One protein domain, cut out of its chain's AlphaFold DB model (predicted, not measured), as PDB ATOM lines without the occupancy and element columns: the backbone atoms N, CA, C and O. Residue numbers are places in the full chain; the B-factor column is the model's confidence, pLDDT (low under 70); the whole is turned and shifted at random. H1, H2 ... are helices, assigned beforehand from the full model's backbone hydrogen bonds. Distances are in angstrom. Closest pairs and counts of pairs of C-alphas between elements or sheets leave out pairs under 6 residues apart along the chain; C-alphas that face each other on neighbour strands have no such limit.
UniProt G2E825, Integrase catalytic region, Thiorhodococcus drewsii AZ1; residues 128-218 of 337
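This is residues 128 to 218 of the 337 residues of the protein "Integrase catalytic region" of Thiorhodococcus drewsii AZ1 (UniProt G2E825). One long helix, H1, sticks out as an arm with residues 128 to 138, and its other end meets a small cluster of H2, H3 and H4, in which H2 folds back past the end of H1 as a staggered hairpin and the short H3 packs on both. H4 packs on H3, and the small H5 lies at the end of the domain far from the start of H1. The printed part has 91 residues with five named helices, in the order H1 H2 H3 H4 H5, and no named strand; the class is all helix. The whole is loose, with a radius of gyration of the C-alphas of 16.2 A and spans of 61 by 27 by 17 A, the arm adding to the length.

Begin with H1, residues 128 to 152, and look at its residues 147 to 151, which alone touch H2, residues 167 to 182. The closest C-alphas there are those of Ala 147 and Ala 180, 5.1 A apart, and the two helices form a hairpin, at a shallow tilt of 19 degrees, opposite ways. Next find the hub, H3, residues 187 to 194, which touches three helices. H1 touches it with residues 148 to 152 alone, closest at the C-alphas of Leu 148 and Ala 190, 6.2 A, at a shallow tilt of 34 degrees, only just short of steep. H2 touches H3 at the C-alphas of Ile 177 and Ala 190, 6.0 A, at a steep tilt of 51 degrees. H4, residues 198 to 204, touches H3 at the C-alphas of Cys 191 and Val 198, 6.1 A, about perpendicular at 81 degrees. H2 and H4 are close but not clearly touching, with the C-alphas of Ser 174 and Leu 201 closest, at 7.2 A. H5, residues 215 to 218, touches no helix. In H1, H2, H3 and H4 every O i to N i+4 pair is within hydrogen-bond range; H5 is too short for such a pair, and its one O i to N i+3 pair is not within range.

Find C-alpha 128 at (14.905, 9.953, 22.815); from there H1 runs 35.8 A to C-alpha 152 at (-0.871, -6.932, -4.518). H2 covers 22.3 A, H3 10.9 A, H4 10.1 A and H5 5.2 A, ending at C-alpha 218 at (17.719, -24.773, -26.312).

The C-alphas of Leu 128 and Ser 216, the two farthest apart, are 60.6 A apart. The printed part has no cut. The link from H1 to H2, residues 153 to 166, is long. Residues 205 to 206 pair antiparallel with residues 209 to 210. Mean pLDDT of the printed part is 86.7; residues 158 to 161, 207 to 208 and 216 to 218 are under 70.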
ATOM      1  N   LEU A 128      15.194   9.297  24.094       95.81
ATOM      2  CA  LEU A 128      14.905   9.953  22.815       95.81
ATOM      3  C   LEU A 128      15.539   9.194  21.650       95.81
ATOM      4  O   LEU A 128      14.849   8.900  20.683       95.81
ATOM      5  N   LYS A 129      16.806   8.785  21.773       96.00
ATOM      6  CA  LYS A 129      17.480   7.979  20.741       96.00
ATOM      7  C   LYS A 129      16.820   6.616  20.534       96.00
ATOM      8  O   LYS A 129      16.703   6.168  19.398       96.00
ATOM      9  N   GLU A 130      16.408   5.950  21.609       96.50
ATOM     10  CA  GLU A 130      15.683   4.676  21.538       96.50
ATOM     11  C   GLU A 130      14.332   4.847  20.830       96.50
ATOM     12  O   GLU A 130      14.019   4.085  19.916       96.50
ATOM     13  N   LEU A 131      13.573   5.891  21.181       96.06
ATOM     14  CA  LEU A 131      12.294   6.214  20.545       96.06
ATOM     15  C   LEU A 131      12.455   6.606  19.072       96.06
ATOM     16  O   LEU A 131      11.666   6.168  18.239       96.06
ATOM     17  N   GLU A 132      13.480   7.385  18.724       96.38
ATOM     18  CA  GLU A 132      13.810   7.725  17.335       96.38
ATOM     19  C   GLU A 132      14.133   6.468  16.517       96.38
ATOM     20  O   GLU A 132      13.645   6.305  15.398       96.38
ATOM     21  N   GLN A 133      14.913   5.538  17.073       96.06
ATOM     22  CA  GLN A 133      15.209   4.262  16.415       96.06
ATOM     23  C   GLN A 133      13.958   3.394  16.252       96.06
ATOM     24  O   GLN A 133      13.776   2.772  15.201       96.06
ATOM     25  N   GLU A 134      13.093   3.358  17.263       96.25
ATOM     26  CA  GLU A 134      11.831   2.625  17.210       96.25
ATOM     27  C   GLU A 134      10.885   3.218  16.157       96.25
ATOM     28  O   GLU A 134      10.291   2.468  15.377       96.25
ATOM     29  N   LEU A 135      10.787   4.548  16.074       96.00
ATOM     30  CA  LEU A 135      10.025   5.240  15.035       96.00
ATOM     31  C   LEU A 135      10.563   4.910  13.645       96.00
ATOM     32  O   LEU A 135       9.798   4.447  12.804       96.00
ATOM     33  N   LEU A 136      11.876   5.018  13.424       94.56
ATOM     34  CA  LEU A 136      12.494   4.663  12.143       94.56
ATOM     35  C   LEU A 136      12.263   3.192  11.767       94.56
ATOM     36  O   LEU A 136      12.115   2.862  10.589       94.56
ATOM     37  N   HIS A 137      12.247   2.282  12.743       93.56
ATOM     38  CA  HIS A 137      11.933   0.875  12.500       93.56
ATOM     39  C   HIS A 137      10.467   0.684  12.088       93.56
ATOM     40  O   HIS A 137      10.191  -0.021  11.114       93.56
ATOM     41  N   LYS A 138       9.535   1.339  12.791       95.00
ATOM     42  CA  LYS A 138       8.096   1.293  12.492       95.00
ATOM     43  C   LYS A 138       7.774   1.923  11.142       95.00
ATOM     44  O   LYS A 138       7.040   1.320  10.369       95.00
ATOM     45  N   GLU A 139       8.352   3.073  10.818       94.69
ATOM     46  CA  GLU A 139       8.175   3.734   9.521       94.69
ATOM     47  C   GLU A 139       8.660   2.856   8.365       94.69
ATOM     48  O   GLU A 139       7.954   2.711   7.369       94.69
ATOM     49  N   LYS A 140       9.808   2.182   8.517       92.75
ATOM     50  CA  LYS A 140      10.294   1.208   7.524       92.75
ATOM     51  C   LYS A 140       9.339   0.031   7.351       92.75
ATOM     52  O   LYS A 140       9.083  -0.377   6.223       92.75
ATOM     53  N   ALA A 141       8.807  -0.507   8.448       92.88
ATOM     54  CA  ALA A 141       7.836  -1.595   8.394       92.88
ATOM     55  C   ALA A 141       6.514  -1.157   7.735       92.88
ATOM     56  O   ALA A 141       5.937  -1.910   6.953       92.88
ATOM     57  N   LEU A 142       6.055   0.069   8.005       94.31
ATOM     58  CA  LEU A 142       4.873   0.653   7.368       94.31
ATOM     59  C   LEU A 142       5.091   0.895   5.871       94.31
ATOM     60  O   LEU A 142       4.203   0.583   5.080       94.31
ATOM     61  N   ALA A 143       6.265   1.391   5.473       92.75
ATOM     62  CA  ALA A 143       6.629   1.558   4.068       92.75
ATOM     63  C   ALA A 143       6.660   0.210   3.330       92.75
ATOM     64  O   ALA A 143       6.074   0.083   2.256       92.75
ATOM     65  N   GLU A 144       7.256  -0.822   3.935       93.62
ATOM     66  CA  GLU A 144       7.256  -2.184   3.388       93.62
ATOM     67  C   GLU A 144       5.827  -2.726   3.239       93.62
ATOM     68  O   GLU A 144       5.461  -3.205   2.166       93.62
ATOM     69  N   ALA A 145       4.985  -2.593   4.266       92.44
ATOM     70  CA  ALA A 145       3.591  -3.027   4.203       92.44
ATOM     71  C   ALA A 145       2.793  -2.281   3.118       92.44
ATOM     72  O   ALA A 145       2.063  -2.908   2.349       92.44
ATOM     73  N   ALA A 146       2.955  -0.960   3.012       93.06
ATOM     74  CA  ALA A 146       2.292  -0.148   1.996       93.06
ATOM     75  C   ALA A 146       2.731  -0.540   0.578       93.06
ATOM     76  O   ALA A 146       1.887  -0.734  -0.298       93.06
ATOM     77  N   ALA A 147       4.035  -0.724   0.360       92.56
ATOM     78  CA  ALA A 147       4.585  -1.137  -0.926       92.56
ATOM     79  C   ALA A 147       4.081  -2.527  -1.354       92.56
ATOM     80  O   ALA A 147       3.702  -2.719  -2.510       92.56
ATOM     81  N   LEU A 148       3.996  -3.485  -0.424       92.38
ATOM     82  CA  LEU A 148       3.449  -4.817  -0.708       92.38
ATOM     83  C   LEU A 148       1.947  -4.783  -1.024       92.38
ATOM     84  O   LEU A 148       1.504  -5.493  -1.924       92.38
ATOM     85  N   LEU A 149       1.168  -3.934  -0.346       92.38
ATOM     86  CA  LEU A 149      -0.259  -3.755  -0.640       92.38
ATOM     87  C   LEU A 149      -0.498  -3.147  -2.025       92.38
ATOM     88  O   LEU A 149      -1.439  -3.540  -2.714       92.38
ATOM     89  N   VAL A 150       0.337  -2.194  -2.449       91.81
ATOM     90  CA  VAL A 150       0.282  -1.645  -3.812       91.81
ATOM     91  C   VAL A 150       0.610  -2.736  -4.829       91.81
ATOM     92  O   VAL A 150      -0.146  -2.920  -5.779       91.81
ATOM     93  N   LEU A 151       1.666  -3.518  -4.586       90.38
ATOM     94  CA  LEU A 151       2.067  -4.624  -5.457       90.38
ATOM     95  C   LEU A 151       0.988  -5.711  -5.573       90.38
ATOM     96  O   LEU A 151       0.810  -6.285  -6.641       90.38
ATOM     97  N   GLN A 152       0.232  -5.968  -4.507       89.19
ATOM     98  CA  GLN A 152      -0.871  -6.932  -4.518       89.19
ATOM     99  C   GLN A 152      -2.025  -6.516  -5.449       89.19
ATOM    100  O   GLN A 152      -2.791  -7.371  -5.889       89.19
ATOM    101  N   LYS A 153      -2.159  -5.221  -5.767       87.94
ATOM    102  CA  LYS A 153      -3.138  -4.738  -6.755       87.94
ATOM    103  C   LYS A 153      -2.712  -5.041  -8.191       87.94
ATOM    104  O   LYS A 153      -3.567  -5.045  -9.077       87.94
ATOM    105  N   SER A 154      -1.423  -5.284  -8.428       84.06
ATOM    106  CA  SER A 154      -0.935  -5.698  -9.738       84.06
ATOM    107  C   SER A 154      -1.436  -7.110 -10.071       84.06
ATOM    108  O   SER A 154      -1.599  -7.940  -9.174       84.06
ATOM    109  N   PRO A 155      -1.695  -7.416 -11.356       81.06
ATOM    110  CA  PRO A 155      -2.207  -8.719 -11.752       81.06
ATOM    111  C   PRO A 155      -1.273  -9.842 -11.275       81.06
ATOM    112  O   PRO A 155      -0.080  -9.817 -11.603       81.06
ATOM    113  N   PRO A 156      -1.778 -10.851 -10.544       73.31
ATOM    114  CA  PRO A 156      -0.943 -11.962 -10.126       73.31
ATOM    115  C   PRO A 156      -0.488 -12.757 -11.350       73.31
ATOM    116  O   PRO A 156      -1.233 -12.931 -12.321       73.31
ATOM    117  N   LEU A 157       0.716 -13.327 -11.273       75.38
ATOM    118  CA  LEU A 157       1.166 -14.387 -12.176       75.38
ATOM    119  C   LEU A 157       0.363 -15.664 -11.882       75.38
ATOM    120  O   LEU A 157       0.851 -16.638 -11.316       75.38
ATOM    121  N   ALA A 158      -0.919 -15.659 -12.241       63.38
ATOM    122  CA  ALA A 158      -1.802 -16.796 -12.062       63.38
ATOM    123  C   ALA A 158      -1.365 -17.937 -12.995       63.38
ATOM    124  O   ALA A 158      -1.302 -17.776 -14.219       63.38
ATOM    125  N   GLY A 159      -1.062 -19.115 -12.449       65.56
ATOM    126  CA  GLY A 159      -0.760 -20.289 -13.266       65.56
ATOM    127  C   GLY A 159       0.005 -21.395 -12.552       65.56
ATOM    128  O   GLY A 159       0.529 -21.234 -11.454       65.56
ATOM    129  N   ARG A 160       0.076 -22.555 -13.212       68.94
ATOM    130  CA  ARG A 160       0.875 -23.697 -12.754       68.94
ATOM    131  C   ARG A 160       2.355 -23.483 -13.079       68.94
ATOM    132  O   ARG A 160       2.704 -22.867 -14.090       68.94
ATOM    133  N   ARG A 161       3.231 -24.060 -12.250       67.19
ATOM    134  CA  ARG A 161       4.678 -24.122 -12.499       67.19
ATOM    135  C   ARG A 161       4.946 -24.656 -13.913       67.19
ATOM    136  O   ARG A 161       4.400 -25.683 -14.296       67.19
ATOM    137  N   GLY A 162       5.797 -23.965 -14.672       70.81
ATOM    138  CA  GLY A 162       6.175 -24.360 -16.035       70.81
ATOM    139  C   GLY A 162       5.381 -23.687 -17.158       70.81
ATOM    140  O   GLY A 162       5.758 -23.866 -18.318       70.81
ATOM    141  N   ARG A 163       4.363 -22.869 -16.849       80.81
ATOM    142  CA  ARG A 163       3.684 -22.007 -17.833       80.81
ATOM    143  C   ARG A 163       4.697 -21.129 -18.589       80.81
ATOM    144  O   ARG A 163       5.711 -20.713 -18.023       80.81
ATOM    145  N   LEU A 164       4.427 -20.880 -19.869       82.31
ATOM    146  CA  LEU A 164       5.155 -19.886 -20.654       82.31
ATOM    147  C   LEU A 164       4.797 -18.488 -20.132       82.31
ATOM    148  O   LEU A 164       3.623 -18.121 -20.115       82.31
ATOM    149  N   ILE A 165       5.809 -17.744 -19.691       84.19
ATOM    150  CA  ILE A 165       5.682 -16.333 -19.315       84.19
ATOM    151  C   ILE A 165       6.394 -15.556 -20.406       84.19
ATOM    152  O   ILE A 165       7.615 -15.707 -20.565       84.19
ATOM    153  N   ASP A 166       5.608 -14.788 -21.151       86.62
ATOM    154  CA  ASP A 166       6.097 -13.997 -22.268       86.62
ATOM    155  C   ASP A 166       7.054 -12.886 -21.803       86.62
ATOM    156  O   ASP A 166       7.052 -12.487 -20.637       86.62
ATOM    157  N   VAL A 167       7.897 -12.400 -22.711       86.81
ATOM    158  CA  VAL A 167       8.917 -11.383 -22.427       86.81
ATOM    159  C   VAL A 167       8.286 -10.096 -21.908       86.81
ATOM    160  O   VAL A 167       8.804  -9.513 -20.955       86.81
ATOM    161  N   GLU A 168       7.150  -9.678 -22.469       87.31
ATOM    162  CA  GLU A 168       6.440  -8.476 -22.017       87.31
ATOM    163  C   GLU A 168       5.922  -8.636 -20.587       87.31
ATOM    164  O   GLU A 168       6.089  -7.747 -19.753       87.31
ATOM    165  N   GLN A 169       5.391  -9.816 -20.262       88.00
ATOM    166  CA  GLN A 169       4.946 -10.135 -18.905       88.00
ATOM    167  C   GLN A 169       6.114 -10.176 -17.915       88.00
ATOM    168  O   GLN A 169       5.988  -9.672 -16.800       88.00
ATOM    169  N   ARG A 170       7.273 -10.727 -18.308       88.81
ATOM    170  CA  ARG A 170       8.486 -10.697 -17.469       88.81
ATOM    171  C   ARG A 170       8.943  -9.266 -17.198       88.81
ATOM    172  O   ARG A 170       9.348  -8.975 -16.076       88.81
ATOM    173  N   ARG A 171       8.867  -8.390 -18.208       89.44
ATOM    174  CA  ARG A 171       9.195  -6.963 -18.086       89.44
ATOM    175  C   ARG A 171       8.273  -6.266 -17.100       89.44
ATOM    176  O   ARG A 171       8.772  -5.755 -16.107       89.44
ATOM    177  N   ALA A 172       6.961  -6.351 -17.312       90.12
ATOM    178  CA  ALA A 172       5.968  -5.743 -16.427       90.12
ATOM    179  C   ALA A 172       6.155  -6.179 -14.965       90.12
ATOM    180  O   ALA A 172       6.181  -5.352 -14.059       90.12
ATOM    181  N   VAL A 173       6.378  -7.474 -14.739       90.19
ATOM    182  CA  VAL A 173       6.579  -8.018 -13.393       90.19
ATOM    183  C   VAL A 173       7.887  -7.541 -12.760       90.19
ATOM    184  O   VAL A 173       7.895  -7.217 -11.574       90.19
ATOM    185  N   SER A 174       8.987  -7.478 -13.517       90.06
ATOM    186  CA  SER A 174      10.242  -6.918 -12.997       90.06
ATOM    187  C   SER A 174      10.068  -5.450 -12.620       90.06
ATOM    188  O   SER A 174      10.527  -5.059 -11.552       90.06
ATOM    189  N   THR A 175       9.354  -4.671 -13.440       91.94
ATOM    190  CA  THR A 175       9.057  -3.261 -13.167       91.94
ATOM    191  C   THR A 175       8.236  -3.097 -11.891       91.94
ATOM    192  O   THR A 175       8.648  -2.347 -11.016       91.94
ATOM    193  N   TRP A 176       7.152  -3.859 -11.701       92.69
ATOM    194  CA  TRP A 176       6.359  -3.777 -10.464       92.69
ATOM    195  C   TRP A 176       7.163  -4.154  -9.218       92.69
ATOM    196  O   TRP A 176       7.013  -3.537  -8.164       92.69
ATOM    197  N   ILE A 177       8.035  -5.163  -9.320       91.56
ATOM    198  CA  ILE A 177       8.908  -5.556  -8.209       91.56
ATOM    199  C   ILE A 177       9.944  -4.459  -7.925       91.56
ATOM    200  O   ILE A 177      10.227  -4.187  -6.760       91.56
ATOM    201  N   GLU A 178      10.499  -3.820  -8.955       91.44
ATOM    202  CA  GLU A 178      11.439  -2.699  -8.818       91.44
ATOM    203  C   GLU A 178      10.780  -1.471  -8.190       91.44
ATOM    204  O   GLU A 178      11.343  -0.907  -7.254       91.44
ATOM    205  N   GLU A 179       9.573  -1.111  -8.624       92.88
ATOM    206  CA  GLU A 179       8.764  -0.035  -8.039       92.88
ATOM    207  C   GLU A 179       8.446  -0.312  -6.564       92.88
ATOM    208  O   GLU A 179       8.628   0.559  -5.714       92.88
ATOM    209  N   ALA A 180       8.052  -1.543  -6.226       92.56
ATOM    210  CA  ALA A 180       7.805  -1.937  -4.841       92.56
ATOM    211  C   ALA A 180       9.085  -1.880  -3.988       92.56
ATOM    212  O   ALA A 180       9.050  -1.413  -2.849       92.56
ATOM    213  N   CYS A 181      10.228  -2.313  -4.533       92.62
ATOM    214  CA  CYS A 181      11.515  -2.206  -3.842       92.62
ATOM    215  C   CYS A 181      11.933  -0.744  -3.638       92.62
ATOM    216  O   CYS A 181      12.426  -0.395  -2.565       92.62
ATOM    217  N   ALA A 182      11.707   0.119  -4.632       92.56
ATOM    218  CA  ALA A 182      11.975   1.553  -4.540       92.56
ATOM    219  C   ALA A 182      11.078   2.246  -3.500       92.56
ATOM    220  O   ALA A 182      11.530   3.156  -2.812       92.56
ATOM    221  N   ALA A 183       9.843   1.768  -3.327       91.31
ATOM    222  CA  ALA A 183       8.915   2.222  -2.291       91.31
ATOM    223  C   ALA A 183       9.243   1.697  -0.874       91.31
ATOM    224  O   ALA A 183       8.573   2.072   0.087       91.31
ATOM    225  N   GLY A 184      10.271   0.854  -0.722       90.81
ATOM    226  CA  GLY A 184      10.760   0.372   0.574       90.81
ATOM    227  C   GLY A 184      10.464  -1.097   0.887       90.81
ATOM    228  O   GLY A 184      10.844  -1.564   1.963       90.81
ATOM    229  N   ALA A 185       9.839  -1.857  -0.021       92.69
ATOM    230  CA  ALA A 185       9.669  -3.297   0.168       92.69
ATOM    231  C   ALA A 185      10.994  -4.054   0.027       92.69
ATOM    232  O   ALA A 185      11.848  -3.744  -0.808       92.69
ATOM    233  N   ARG A 186      11.153  -5.136   0.790       93.00
ATOM    234  CA  ARG A 186      12.252  -6.077   0.563       93.00
ATOM    235  C   ARG A 186      11.960  -6.935  -0.669       93.00
ATOM    236  O   ARG A 186      10.832  -7.366  -0.903       93.00
ATOM    237  N   LEU A 187      13.017  -7.286  -1.405       91.94
ATOM    238  CA  LEU A 187      12.919  -8.058  -2.650       91.94
ATOM    239  C   LEU A 187      12.210  -9.410  -2.479       91.94
ATOM    240  O   LEU A 187      11.430  -9.811  -3.337       91.94
ATOM    241  N   LYS A 188      12.491 -10.131  -1.383       93.12
ATOM    242  CA  LYS A 188      11.915 -11.461  -1.131       93.12
ATOM    243  C   LYS A 188      10.390 -11.390  -0.909       93.12
ATOM    244  O   LYS A 188       9.693 -12.043  -1.681       93.12
ATOM    245  N   PRO A 189       9.870 -10.583   0.038       91.62
ATOM    246  CA  PRO A 189       8.433 -10.347   0.181       91.62
ATOM    247  C   PRO A 189       7.755  -9.866  -1.106       91.62
ATOM    248  O   PRO A 189       6.704 -10.383  -1.469       91.62
ATOM    249  N   ALA A 190       8.381  -8.943  -1.848       92.19
ATOM    250  CA  ALA A 190       7.836  -8.466  -3.120       92.19
ATOM    251  C   ALA A 190       7.697  -9.604  -4.153       92.19
ATOM    252  O   ALA A 190       6.668  -9.737  -4.812       92.19
ATOM    253  N   CYS A 191       8.701 -10.480  -4.259       90.88
ATOM    254  CA  CYS A 191       8.628 -11.652  -5.132       90.88
ATOM    255  C   CYS A 191       7.550 -12.652  -4.673       90.88
ATOM    256  O   CYS A 191       6.840 -13.205  -5.513       90.88
ATOM    257  N   GLU A 192       7.409 -12.873  -3.361       89.38
ATOM    258  CA  GLU A 192       6.415 -13.788  -2.783       89.38
ATOM    259  C   GLU A 192       4.976 -13.339  -3.069       89.38
ATOM    260  O   GLU A 192       4.166 -14.173  -3.471       89.38
ATOM    261  N   VAL A 193       4.674 -12.037  -2.970       89.94
ATOM    262  CA  VAL A 193       3.350 -11.468  -3.307       89.94
ATOM    263  C   VAL A 193       2.963 -11.752  -4.759       89.94
ATOM    264  O   VAL A 193       1.812 -12.069  -5.052       89.94
ATOM    265  N   VAL A 194       3.932 -11.695  -5.671       87.88
ATOM    266  CA  VAL A 194       3.716 -11.951  -7.103       87.88
ATOM    267  C   VAL A 194       3.699 -13.458  -7.430       87.88
ATOM    268  O   VAL A 194       3.300 -13.855  -8.526       87.88
ATOM    269  N   GLY A 195       4.099 -14.324  -6.493       87.00
ATOM    270  CA  GLY A 195       4.186 -15.774  -6.695       87.00
ATOM    271  C   GLY A 195       5.473 -16.229  -7.396       87.00
ATOM    272  O   GLY A 195       5.504 -17.287  -8.029       87.00
ATOM    273  N   LEU A 196       6.548 -15.440  -7.305       87.44
ATOM    274  CA  LEU A 196       7.855 -15.741  -7.886       87.44
ATOM    275  C   LEU A 196       8.909 -16.023  -6.817       87.44
ATOM    276  O   LEU A 196       8.903 -15.477  -5.721       87.44
ATOM    277  N   SER A 197       9.892 -16.848  -7.180       88.50
ATOM    278  CA  SER A 197      11.121 -16.950  -6.394       88.50
ATOM    279  C   SER A 197      12.105 -15.856  -6.813       88.50
ATOM    280  O   SER A 197      12.226 -15.559  -8.005       88.50
ATOM    281  N   VAL A 198      12.888 -15.334  -5.864       90.25
ATOM    282  CA  VAL A 198      13.970 -14.367  -6.143       90.25
ATOM    283  C   VAL A 198      14.928 -14.897  -7.219       90.25
ATOM    284  O   VAL A 198      15.354 -14.163  -8.108       90.25
ATOM    285  N   ARG A 199      15.208 -16.206  -7.202       88.56
ATOM    286  CA  ARG A 199      16.075 -16.868  -8.186       88.56
ATOM    287  C   ARG A 199      15.478 -16.859  -9.597       88.56
ATOM    288  O   ARG A 199      16.223 -16.827 -10.570       88.56
ATOM    289  N   THR A 200      14.150 -16.897  -9.725       87.69
ATOM    290  CA  THR A 200      13.462 -16.790 -11.021       87.69
ATOM    291  C   THR A 200      13.635 -15.393 -11.605       87.69
ATOM    292  O   THR A 200      13.999 -15.278 -12.770       87.69
ATOM    293  N   LEU A 201      13.451 -14.351 -10.788       87.56
ATOM    294  CA  LEU A 201      13.655 -12.964 -11.211       87.56
ATOM    295  C   LEU A 201      15.113 -12.707 -11.613       87.56
ATOM    296  O   LEU A 201      15.374 -12.125 -12.660       87.56
ATOM    297  N   GLN A 202      16.072 -13.210 -10.831       88.38
ATOM    298  CA  GLN A 202      17.496 -13.138 -11.175       88.38
ATOM    299  C   GLN A 202      17.813 -13.846 -12.493       88.38
ATOM    300  O   GLN A 202      18.586 -13.327 -13.280       88.38
ATOM    301  N   ARG A 203      17.196 -15.003 -12.770       85.31
ATOM    302  CA  ARG A 203      17.359 -15.702 -14.057       85.31
ATOM    303  C   ARG A 203      16.767 -14.943 -15.238       85.31
ATOM    304  O   ARG A 203      17.213 -15.156 -16.355       85.31
ATOM    305  N   TRP A 204      15.735 -14.131 -15.019       87.69
ATOM    306  CA  TRP A 204      15.194 -13.279 -16.076       87.69
ATOM    307  C   TRP A 204      16.128 -12.117 -16.397       87.69
ATOM    308  O   TRP A 204      16.159 -11.692 -17.545       87.69
ATOM    309  N   ARG A 205      16.887 -11.620 -15.416       84.88
ATOM    310  CA  ARG A 205      17.864 -10.542 -15.594       84.88
ATOM    311  C   ARG A 205      19.180 -11.113 -16.139       84.88
ATOM    312  O   ARG A 205      19.966 -11.687 -15.392       84.88
ATOM    313  N   GLY A 206      19.395 -10.982 -17.445       75.31
ATOM    314  CA  GLY A 206      20.686 -11.226 -18.093       75.31
ATOM    315  C   GLY A 206      21.554  -9.964 -18.141       75.31
ATOM    316  O   GLY A 206      21.139  -8.909 -17.665       75.31
ATOM    317  N   GLU A 207      22.740 -10.071 -18.749       67.25
ATOM    318  CA  GLU A 207      23.675  -8.944 -18.929       67.25
ATOM    319  C   GLU A 207      23.059  -7.791 -19.747       67.25
ATOM    320  O   GLU A 207      23.257  -6.630 -19.401       67.25
ATOM    321  N   ASP A 208      22.207  -8.110 -20.729       67.06
ATOM    322  CA  ASP A 208      21.548  -7.140 -21.624       67.06
ATOM    323  C   ASP A 208      20.080  -6.830 -21.248       67.06
ATOM    324  O   ASP A 208      19.306  -6.305 -22.052       67.06
ATOM    325  N   GLY A 209      19.653  -7.186 -20.029       79.69
ATOM    326  CA  GLY A 209      18.294  -6.945 -19.530       79.69
ATOM    327  C   GLY A 209      17.413  -8.197 -19.450       79.69
ATOM    328  O   GLY A 209      17.887  -9.299 -19.172       79.69
ATOM    329  N   ILE A 210      16.093  -8.029 -19.607       82.06
ATOM    330  CA  ILE A 210      15.123  -9.111 -19.367       82.06
ATOM    331  C   ILE A 210      15.097 -10.088 -20.543       82.06
ATOM    332  O   ILE A 210      14.616  -9.764 -21.630       82.06
ATOM    333  N   GLN A 211      15.587 -11.299 -20.289       81.06
ATOM    334  CA  GLN A 211      15.714 -12.364 -21.273       81.06
ATOM    335  C   GLN A 211      14.371 -13.023 -21.601       81.06
ATOM    336  O   GLN A 211      13.523 -13.275 -20.730       81.06
ATOM    337  N   ALA A 212      14.220 -13.375 -22.878       79.94
ATOM    338  CA  ALA A 212      13.094 -14.142 -23.383       79.94
ATOM    339  C   ALA A 212      13.104 -15.604 -22.900       79.94
ATOM    340  O   ALA A 212      14.046 -16.070 -22.251       79.94
ATOM    341  N   ASP A 213      12.029 -16.351 -23.162       77.38
ATOM    342  CA  ASP A 213      12.041 -17.791 -22.899       77.38
ATOM    343  C   ASP A 213      12.986 -18.504 -23.880       77.38
ATOM    344  O   ASP A 213      12.772 -18.490 -25.087       77.38
ATOM    345  N   ALA A 214      14.036 -19.130 -23.347       73.94
ATOM    346  CA  ALA A 214      15.050 -19.829 -24.129       73.94
ATOM    347  C   ALA A 214      14.730 -21.318 -24.371       73.94
ATOM    348  O   ALA A 214      15.559 -22.029 -24.936       73.94
ATOM    349  N   ARG A 215      13.559 -21.832 -23.960       73.12
ATOM    350  CA  ARG A 215      13.203 -23.256 -24.152       73.12
ATOM    351  C   ARG A 215      13.213 -23.680 -25.620       73.12
ATOM    352  O   ARG A 215      13.653 -24.784 -25.920       73.12
ATOM    353  N   SER A 216      12.745 -22.819 -26.524       67.75
ATOM    354  CA  SER A 216      12.764 -23.076 -27.969       67.75
ATOM    355  C   SER A 216      14.187 -23.059 -28.528       67.75
ATOM    356  O   SER A 216      14.572 -23.987 -29.235       67.75
ATOM    357  N   ALA A 217      14.991 -22.063 -28.148       69.12
ATOM    358  CA  ALA A 217      16.388 -21.943 -28.564       69.12
ATOM    359  C   ALA A 217      17.238 -23.137 -28.090       69.12
ATOM    360  O   ALA A 217      18.007 -23.702 -28.862       69.12
ATOM    361  N   ALA A 218      17.041 -23.594 -26.849       65.69
ATOM    362  CA  ALA A 218      17.719 -24.773 -26.312       65.69
ATOM    363  C   ALA A 218      17.324 -26.074 -27.038       65.69
ATOM    364  O   ALA A 218      18.132 -26.996 -27.145       65.69
TER     365      ALA A 218